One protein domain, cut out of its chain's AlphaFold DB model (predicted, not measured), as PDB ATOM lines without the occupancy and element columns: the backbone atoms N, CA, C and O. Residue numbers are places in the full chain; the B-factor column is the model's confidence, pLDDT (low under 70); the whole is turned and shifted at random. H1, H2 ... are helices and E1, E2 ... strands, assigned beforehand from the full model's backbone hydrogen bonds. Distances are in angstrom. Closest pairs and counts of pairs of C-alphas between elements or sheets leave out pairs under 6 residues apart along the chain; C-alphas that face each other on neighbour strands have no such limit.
ATOM      1  N   LEU A   6     -26.071  -9.228   3.904       77.94
ATOM      2  CA  LEU A   6     -25.676  -8.738   2.571       77.94
ATOM      3  C   LEU A   6     -26.257  -9.565   1.412       77.94
ATOM      4  O   LEU A   6     -26.410  -9.050   0.303       77.94
ATOM      5  N   ILE A   7     -26.561 -10.845   1.641       76.00
ATOM      6  CA  ILE A   7     -27.216 -11.694   0.641       76.00
ATOM      7  C   ILE A   7     -28.722 -11.409   0.646       76.00
ATOM      8  O   ILE A   7     -29.293 -11.277  -0.434       76.00
ATOM      9  N   ASP A   8     -29.332 -11.209   1.822       75.06
ATOM     10  CA  ASP A   8     -30.724 -10.742   1.959       75.06
ATOM     11  C   ASP A   8     -30.936  -9.409   1.216       75.06
ATOM     12  O   ASP A   8     -31.795  -9.316   0.339       75.06
ATOM     13  N   LEU A   9     -30.068  -8.412   1.438       74.81
ATOM     14  CA  LEU A   9     -30.123  -7.124   0.731       74.81
ATOM     15  C   LEU A   9     -30.115  -7.292  -0.800       74.81
ATOM     16  O   LEU A   9     -30.903  -6.660  -1.504       74.81
ATOM     17  N   LYS A  10     -29.264  -8.179  -1.332       79.44
ATOM     18  CA  LYS A  10     -29.199  -8.460  -2.777       79.44
ATOM     19  C   LYS A  10     -30.418  -9.222  -3.297       79.44
ATOM     20  O   LYS A  10     -30.820  -8.977  -4.434       79.44
ATOM     21  N   GLN A  11     -30.999 -10.133  -2.511       79.25
ATOM     22  CA  GLN A  11     -32.251 -10.809  -2.875       79.25
ATOM     23  C   GLN A  11     -33.391  -9.785  -2.968       79.25
ATOM     24  O   GLN A  11     -34.071  -9.735  -3.993       79.25
ATOM     25  N   ARG A  12     -33.504  -8.874  -1.992       77.19
ATOM     26  CA  ARG A  12     -34.498  -7.786  -1.999       77.19
ATOM     27  C   ARG A  12     -34.322  -6.821  -3.172       77.19
ATOM     28  O   ARG A  12     -35.291  -6.553  -3.877       77.19
ATOM     29  N   GLN A  13     -33.098  -6.357  -3.440       79.88
ATOM     30  CA  GLN A  13     -32.800  -5.489  -4.595       79.88
ATOM     31  C   GLN A  13     -33.189  -6.126  -5.938       79.88
ATOM     32  O   GLN A  13     -33.501  -5.417  -6.892       79.88
ATOM     33  N   ARG A  14     -33.177  -7.461  -6.021       83.00
ATOM     34  CA  ARG A  14     -33.551  -8.228  -7.217       83.00
ATOM     35  C   ARG A  14     -34.998  -8.728  -7.202       83.00
ATOM     36  O   ARG A  14     -35.354  -9.503  -8.083       83.00
ATOM     37  N   GLN A  15     -35.810  -8.306  -6.227       80.94
ATOM     38  CA  GLN A  15     -37.193  -8.764  -6.030       80.94
ATOM     39  C   GLN A  15     -37.315 -10.296  -5.920       80.94
ATOM     40  O   GLN A  15     -38.328 -10.887  -6.291       80.94
ATOM     41  N   LEU A  16     -36.265 -10.950  -5.420       78.69
ATOM     42  CA  LEU A  16     -36.241 -12.387  -5.180       78.69
ATOM     43  C   LEU A  16     -36.817 -12.697  -3.790       78.69
ATOM     44  O   LEU A  16     -36.631 -11.903  -2.862       78.69
ATOM     45  N   PRO A  17     -37.492 -13.846  -3.617       78.12
ATOM     46  CA  PRO A  17     -37.952 -14.288  -2.305       78.12
ATOM     47  C   PRO A  17     -36.766 -14.555  -1.368       78.12
ATOM     48  O   PRO A  17     -35.728 -15.044  -1.816       78.12
ATOM     49  N   ASN A  18     -36.947 -14.279  -0.070       72.69
ATOM     50  CA  ASN A  18     -35.974 -14.605   0.974       72.69
ATOM     51  C   ASN A  18     -35.790 -16.131   1.037       72.69
ATOM     52  O   ASN A  18     -36.700 -16.867   1.421       72.69
ATOM     53  N   ALA A  19     -34.616 -16.597   0.614       77.06
ATOM     54  CA  ALA A  19     -34.279 -18.010   0.537       77.06
ATOM     55  C   ALA A  19     -32.924 -18.280   1.202       77.06
ATOM     56  O   ALA A  19     -31.881 -17.835   0.716       77.06
ATOM     57  N   GLY A  20     -32.946 -19.043   2.302       76.00
ATOM     58  CA  GLY A  20     -31.752 -19.602   2.947       76.00
ATOM     59  C   GLY A  20     -30.847 -18.597   3.668       76.00
ATOM     60  O   GLY A  20     -29.692 -18.921   3.929       76.00
ATOM     61  N   VAL A  21     -31.337 -17.390   3.968       71.81
ATOM     62  CA  VAL A  21     -30.535 -16.322   4.596       71.81
ATOM     63  C   VAL A  21     -30.893 -16.048   6.053       71.81
ATOM     64  O   VAL A  21     -30.170 -15.292   6.699       71.81
ATOM     65  N   ASP A  22     -31.952 -16.665   6.576       68.06
ATOM     66  CA  ASP A  22     -32.371 -16.555   7.974       68.06
ATOM     67  C   ASP A  22     -31.868 -17.746   8.799       68.06
ATOM     68  O   ASP A  22     -32.097 -18.905   8.452       68.06
ATOM     69  N   PHE A  23     -31.197 -17.454   9.916       68.56
ATOM     70  CA  PHE A  23     -30.670 -18.447  10.850       68.56
ATOM     71  C   PHE A  23     -31.262 -18.278  12.252       68.56
ATOM     72  O   PHE A  23     -31.731 -17.206  12.638       68.56
ATOM     73  N   GLY A  24     -31.187 -19.345  13.055       68.38
ATOM     74  CA  GLY A  24     -31.471 -19.269  14.487       68.38
ATOM     75  C   GLY A  24     -30.475 -18.359  15.215       68.38
ATOM     76  O   GLY A  24     -29.303 -18.271  14.848       68.38
ATOM     77  N   ARG A  25     -30.923 -17.674  16.275       69.00
ATOM     78  CA  ARG A  25     -30.023 -16.863  17.111       69.00
ATOM     79  C   ARG A  25     -29.150 -17.768  17.979       69.00
ATOM     80  O   ARG A  25     -29.659 -18.553  18.772       69.00
ATOM     81  N   HIS A  26     -27.837 -17.606  17.865       77.19
ATOM     82  CA  HIS A  26     -26.867 -18.196  18.785       77.19
ATOM     83  C   HIS A  26     -26.552 -17.228  19.928       77.19
ATOM     84  O   HIS A  26     -26.289 -16.048  19.681       77.19
ATOM     85  N   ASP A  27     -26.527 -17.729  21.163       84.56
ATOM     86  CA  ASP A  27     -26.041 -16.973  22.320       84.56
ATOM     87  C   ASP A  27     -24.508 -17.048  22.385       84.56
ATOM     88  O   ASP A  27     -23.914 -17.870  23.086       84.56
ATOM     89  N   PHE A  28     -23.849 -16.190  21.608       86.31
ATOM     90  CA  PHE A  28     -22.388 -16.106  21.589       86.31
ATOM     91  C   PHE A  28     -21.789 -15.687  22.935       86.31
ATOM     92  O   PHE A  28     -20.667 -16.082  23.246       86.31
ATOM     93  N   ALA A  29     -22.529 -14.932  23.750       90.12
ATOM     94  CA  ALA A  29     -22.081 -14.571  25.087       90.12
ATOM     95  C   ALA A  29     -22.039 -15.814  25.992       90.12
ATOM     96  O   ALA A  29     -21.069 -16.016  26.722       90.12
ATOM     97  N   ALA A  30     -23.044 -16.692  25.911       88.44
ATOM     98  CA  ALA A  30     -23.022 -17.974  26.611       88.44
ATOM     99  C   ALA A  30     -21.878 -18.877  26.136       88.44
ATOM    100  O   ALA A  30     -21.236 -19.515  26.967       88.44
ATOM    101  N   ILE A  31     -21.574 -18.884  24.834       90.00
ATOM    102  CA  ILE A  31     -20.424 -19.624  24.300       90.00
ATOM    103  C   ILE A  31     -19.115 -19.077  24.885       90.00
ATOM    104  O   ILE A  31     -18.328 -19.857  25.409       90.00
ATOM    105  N   GLY A  32     -18.897 -17.758  24.891       89.25
ATOM    106  CA  GLY A  32     -17.698 -17.160  25.500       89.25
ATOM    107  C   GLY A  32     -17.496 -17.585  26.959       89.25
ATOM    108  O   GLY A  32     -16.404 -18.013  27.336       89.25
ATOM    109  N   ARG A  33     -18.582 -17.588  27.744       93.12
ATOM    110  CA  ARG A  33     -18.580 -18.068  29.135       93.12
ATOM    111  C   ARG A  33     -18.282 -19.563  29.254       93.12
ATOM    112  O   ARG A  33     -17.506 -19.962  30.116       93.12
ATOM    113  N   ALA A  34     -18.858 -20.394  28.387       93.06
ATOM    114  CA  ALA A  34     -18.654 -21.844  28.409       93.06
ATOM    115  C   ALA A  34     -17.197 -22.253  28.128       93.06
ATOM    116  O   ALA A  34     -16.743 -23.283  28.619       93.06
ATOM    117  N   PHE A  35     -16.455 -21.437  27.377       92.00
ATOM    118  CA  PHE A  35     -15.035 -21.651  27.087       92.00
ATOM    119  C   PHE A  35     -14.096 -21.020  28.136       92.00
ATOM    120  O   PHE A  35     -12.881 -21.031  27.949       92.00
ATOM    121  N   GLY A  36     -14.636 -20.494  29.242       92.12
ATOM    122  CA  GLY A  36     -13.851 -19.939  30.349       92.12
ATOM    123  C   GLY A  36     -13.431 -18.477  30.174       92.12
ATOM    124  O   GLY A  36     -12.521 -18.030  30.865       92.12
ATOM    125  N   GLY A  37     -14.064 -17.747  29.253       94.69
ATOM    126  CA  GLY A  37     -13.890 -16.306  29.095       94.69
ATOM    127  C   GLY A  37     -15.076 -15.510  29.632       94.69
ATOM    128  O   GLY A  37     -16.048 -16.059  30.155       94.69
ATOM    129  N   GLU A  38     -15.035 -14.196  29.445       95.94
ATOM    130  CA  GLU A  38     -16.208 -13.351  29.645       95.94
ATOM    131  C   GLU A  38     -17.095 -13.338  28.398       95.94
ATOM    132  O   GLU A  38     -16.625 -13.447  27.263       95.94
ATOM    133  N   GLY A  39     -18.401 -13.180  28.602       95.19
ATOM    134  CA  GLY A  39     -19.378 -13.111  27.522       95.19
ATOM    135  C   GLY A  39     -20.370 -11.986  27.754       95.19
ATOM    136  O   GLY A  39     -21.118 -12.025  28.731       95.19
ATOM    137  N   HIS A  40     -20.422 -11.037  26.822       95.19
ATOM    138  CA  HIS A  40     -21.297  -9.866  26.859       95.19
ATOM    139  C   HIS A  40     -22.208  -9.854  25.634       95.19
ATOM    140  O   HIS A  40     -21.764 -10.143  24.523       95.19
ATOM    141  N   ARG A  41     -23.481  -9.508  25.821       93.94
ATOM    142  CA  ARG A  41     -24.423  -9.223  24.731       93.94
ATOM    143  C   ARG A  41     -24.745  -7.739  24.790       93.94
ATOM    144  O   ARG A  41     -25.122  -7.263  25.855       93.94
ATOM    145  N   VAL A  42     -24.580  -7.034  23.675       93.75
ATOM    146  CA  VAL A  42     -24.782  -5.581  23.607       93.75
ATOM    147  C   VAL A  42     -25.631  -5.221  22.395       93.75
ATOM    148  O   VAL A  42     -25.479  -5.820  21.333       93.75
ATOM    149  N   GLN A  43     -26.522  -4.249  22.550       90.69
ATOM    150  CA  GLN A  43     -27.472  -3.802  21.523       90.69
ATOM    151  C   GLN A  43     -27.299  -2.324  21.161       90.69
ATOM    152  O   GLN A  43     -27.902  -1.827  20.214       90.69
ATOM    153  N   ASN A  44     -26.474  -1.588  21.905       88.12
ATOM    154  CA  ASN A  44     -26.227  -0.176  21.650       88.12
ATOM    155  C   ASN A  44     -24.778   0.226  21.956       88.12
ATOM    156  O   ASN A  44     -23.975  -0.531  22.502       88.12
ATOM    157  N   ARG A  45     -24.433   1.461  21.575       91.06
ATOM    158  CA  ARG A  45     -23.078   2.009  21.734       91.06
ATOM    159  C   ARG A  45     -22.658   2.162  23.195       91.06
ATOM    160  O   ARG A  45     -21.469   2.044  23.480       91.06
ATOM    161  N   THR A  46     -23.599   2.447  24.090       93.88
ATOM    162  CA  THR A  46     -23.322   2.610  25.522       93.88
ATOM    163  C   THR A  46     -22.927   1.272  26.133       93.88
ATOM    164  O   THR A  46     -21.880   1.172  26.764       93.88
ATOM    165  N   GLU A  47     -23.708   0.230  25.861       93.69
ATOM    166  CA  GLU A  47     -23.415  -1.138  26.286       93.69
ATOM    167  C   GLU A  47     -22.110  -1.654  25.682       93.69
ATOM    168  O   GLU A  47     -21.298  -2.237  26.393       93.69
ATOM    169  N   LEU A  48     -21.859  -1.384  24.395       94.31
ATOM    170  CA  LEU A  48     -20.596  -1.753  23.758       94.31
ATOM    171  C   LEU A  48     -19.402  -1.086  24.448       94.31
ATOM    172  O   LEU A  48     -18.385  -1.736  24.672       94.31
ATOM    173  N   ARG A  49     -19.515   0.197  24.808       96.00
ATOM    174  CA  ARG A  49     -18.454   0.903  25.531       96.00
ATOM    175  C   ARG A  49     -18.196   0.282  26.899       96.00
ATOM    176  O   ARG A  49     -17.048  -0.013  27.204       96.00
ATOM    177  N   ALA A  50     -19.250   0.027  27.670       96.12
ATOM    178  CA  ALA A  50     -19.130  -0.613  28.976       96.12
ATOM    179  C   ALA A  50     -18.498  -2.013  28.874       96.12
ATOM    180  O   ALA A  50     -17.610  -2.349  29.652       96.12
ATOM    181  N   ALA A  51     -18.892  -2.809  27.874       95.62
ATOM    182  CA  ALA A  51     -18.318  -4.132  27.639       95.62
ATOM    183  C   ALA A  51     -16.834  -4.065  27.236       95.62
ATOM    184  O   ALA A  51     -16.049  -4.909  27.658       95.62
ATOM    185  N   LEU A  52     -16.426  -3.056  26.459       96.62
ATOM    186  CA  LEU A  52     -15.020  -2.828  26.103       96.62
ATOM    187  C   LEU A  52     -14.175  -2.378  27.304       96.62
ATOM    188  O   LEU A  52     -13.017  -2.769  27.424       96.62
ATOM    189  N   GLU A  53     -14.731  -1.553  28.188       97.44
ATOM    190  CA  GLU A  53     -14.072  -1.153  29.436       97.44
ATOM    191  C   GLU A  53     -13.883  -2.360  30.363       97.44
ATOM    192  O   GLU A  53     -12.768  -2.599  30.826       97.44
ATOM    193  N   ALA A  54     -14.924  -3.180  30.545       94.56
ATOM    194  CA  ALA A  54     -14.841  -4.423  31.310       94.56
ATOM    195  C   ALA A  54     -13.801  -5.391  30.716       94.56
ATOM    196  O   ALA A  54     -12.919  -5.864  31.435       94.56
ATOM    197  N   ALA A  55     -13.830  -5.597  29.394       94.69
ATOM    198  CA  ALA A  55     -12.917  -6.498  28.690       94.69
ATOM    199  C   ALA A  55     -11.436  -6.119  28.850       94.69
ATOM    200  O   ALA A  55     -10.585  -6.999  28.919       94.69
ATOM    201  N   GLN A  56     -11.111  -4.824  28.929       95.81
ATOM    202  CA  GLN A  56      -9.732  -4.365  29.149       95.81
ATOM    203  C   GLN A  56      -9.202  -4.709  30.546       95.81
ATOM    204  O   GLN A  56      -7.992  -4.820  30.728       95.81
ATOM    205  N   SER A  57     -10.096  -4.866  31.522       94.69
ATOM    206  CA  SER A  57      -9.753  -5.269  32.890       94.69
ATOM    207  C   SER A  57      -9.863  -6.777  33.137       94.69
ATOM    208  O   SER A  57      -9.468  -7.248  34.204       94.69
ATOM    209  N   ALA A  58     -10.392  -7.535  32.172       94.88
ATOM    210  CA  ALA A  58     -10.628  -8.961  32.317       94.88
ATOM    211  C   ALA A  58      -9.308  -9.749  32.344       94.88
ATOM    212  O   ALA A  58      -8.392  -9.521  31.553       94.88
ATOM    213  N   SER A  59      -9.226 -10.725  33.245       95.19
ATOM    214  CA  SER A  59      -8.084 -11.645  33.352       95.19
ATOM    215  C   SER A  59      -8.132 -12.791  32.334       95.19
ATOM    216  O   SER A  59      -7.179 -13.563  32.218       95.19
ATOM    217  N   THR A  60      -9.234 -12.908  31.594       95.94
ATOM    218  CA  THR A  60      -9.497 -13.936  30.583       95.94
ATOM    219  C   THR A  60      -9.857 -13.294  29.246       95.94
ATOM    220  O   THR A  60     -10.142 -12.099  29.167       95.94
ATOM    221  N   PHE A  61      -9.908 -14.088  28.174       95.12
ATOM    222  CA  PHE A  61     -10.453 -13.591  26.910       95.12
ATOM    223  C   PHE A  61     -11.922 -13.168  27.080       95.12
ATOM    224  O   PHE A  61     -12.630 -13.672  27.954       95.12
ATOM    225  N   THR A  62     -12.380 -12.253  26.228       96.69
ATOM    226  CA  THR A  62     -13.751 -11.730  26.264       96.69
ATOM    227  C   THR A  62     -14.409 -11.845  24.893       96.69
ATOM    228  O   THR A  62     -13.811 -11.492  23.878       96.69
ATOM    229  N   VAL A  63     -15.658 -12.309  24.866       96.19
ATOM    230  CA  VAL A  63     -16.533 -12.319  23.688       96.19
ATOM    231  C   VAL A  63     -17.619 -11.265  23.869       96.19
ATOM    232  O   VAL A  63     -18.415 -11.341  24.803       96.19
ATOM    233  N   ILE A  64     -17.688 -10.299  22.951       96.31
ATOM    234  CA  ILE A  64     -18.742  -9.278  22.923       96.31
ATOM    235  C   ILE A  64     -19.613  -9.515  21.688       96.31
ATOM    236  O   ILE A  64     -19.210  -9.247  20.558       96.31
ATOM    237  N   ALA A  65     -20.822 -10.021  21.904       93.06
ATOM    238  CA  ALA A  65     -21.830 -10.200  20.874       93.06
ATOM    239  C   ALA A  65     -22.584  -8.879  20.660       93.06
ATOM    240  O   ALA A  65     -23.576  -8.606  21.340       93.06
ATOM    241  N   ALA A  66     -22.088  -8.052  19.737       91.00
ATOM    242  CA  ALA A  66     -22.771  -6.837  19.309       91.00
ATOM    243  C   ALA A  66     -23.905  -7.182  18.339       91.00
ATOM    244  O   ALA A  66     -23.670  -7.605  17.207       91.00
ATOM    245  N   GLU A  67     -25.141  -7.022  18.796       85.31
ATOM    246  CA  GLU A  67     -26.316  -7.186  17.955       85.31
ATOM    247  C   GLU A  67     -26.560  -5.908  17.158       85.31
ATOM    248  O   GLU A  67     -26.656  -4.812  17.706       85.31
TER     249      GLU A  67
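AT A GLANCE: This is residues 6 to 67 of the 77 residues of the protein "Thiamine pyrophosphate-binding protein" of Rhodobacteraceae bacterium R_SAG7 (UniProt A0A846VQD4). A small head, in which two parallel strands, E1 and E2, lie side by side between H2 on one face and H3 on the other, bears a long thin arm, residues 14 to 27, with H1 at its far end. The arm and H1 make the length: the C-alphas span 48 by 25 by 12 A, an outline only just flat. The printed part has 62 residues, with three named helices and two named strands in the order H1, H2, E1, H3, E2, and its class is mixed, helices and strands. The whole is only just extended, close to loose, with a radius of gyration of the C-alphas of 16.1 A.

IN THESE COORDINATES: H1, residues 6 to 13, begins at C-alpha 6 (-25.676, -8.738, 2.571). H2 holds residues 28 to 34 and E1 residues 38 to 42, 13.1 A long. H3, residues 45 to 57, measures 18.8 A. E2, residues 62 to 66, measures 12.4 A and ends at C-alpha 66 (-22.771, -6.837, 19.309).

HOW THE PARTS SIT: E1 and E2 are parallel, at 14 degrees, with N 40 and O 63 2.9 A apart and N 65 and O 40 2.8 A apart, both within hydrogen-bond range. E1, H3 and E2 form a strand-helix-strand unit, two parallel neighbour strands with a helix between them along the chain, with a right-handed crossover. The closest C-alphas of H3 and E2 are those of Ala 55 and Thr 62, 5.8 A. Those of H2 and E1 are Ala 29 and Gly 39, 3.9 A. H2 and H3 are apart, and H1 is apart from H2, E1, H3 and E2. Every O i to N i+4 pair is within hydrogen-bond range in H1 and H2, and 8 of 9 in H3.

THE WHOLE: The two C-alphas farthest apart, those of Gln 15 and Ser 59, are 49.1 A apart. The printed part has no cut. The link from H1 to H2 is long, with 14 residues; the other three are tight. Mean pLDDT of the printed part is 87.3, and residues 22 to 25 are under 70.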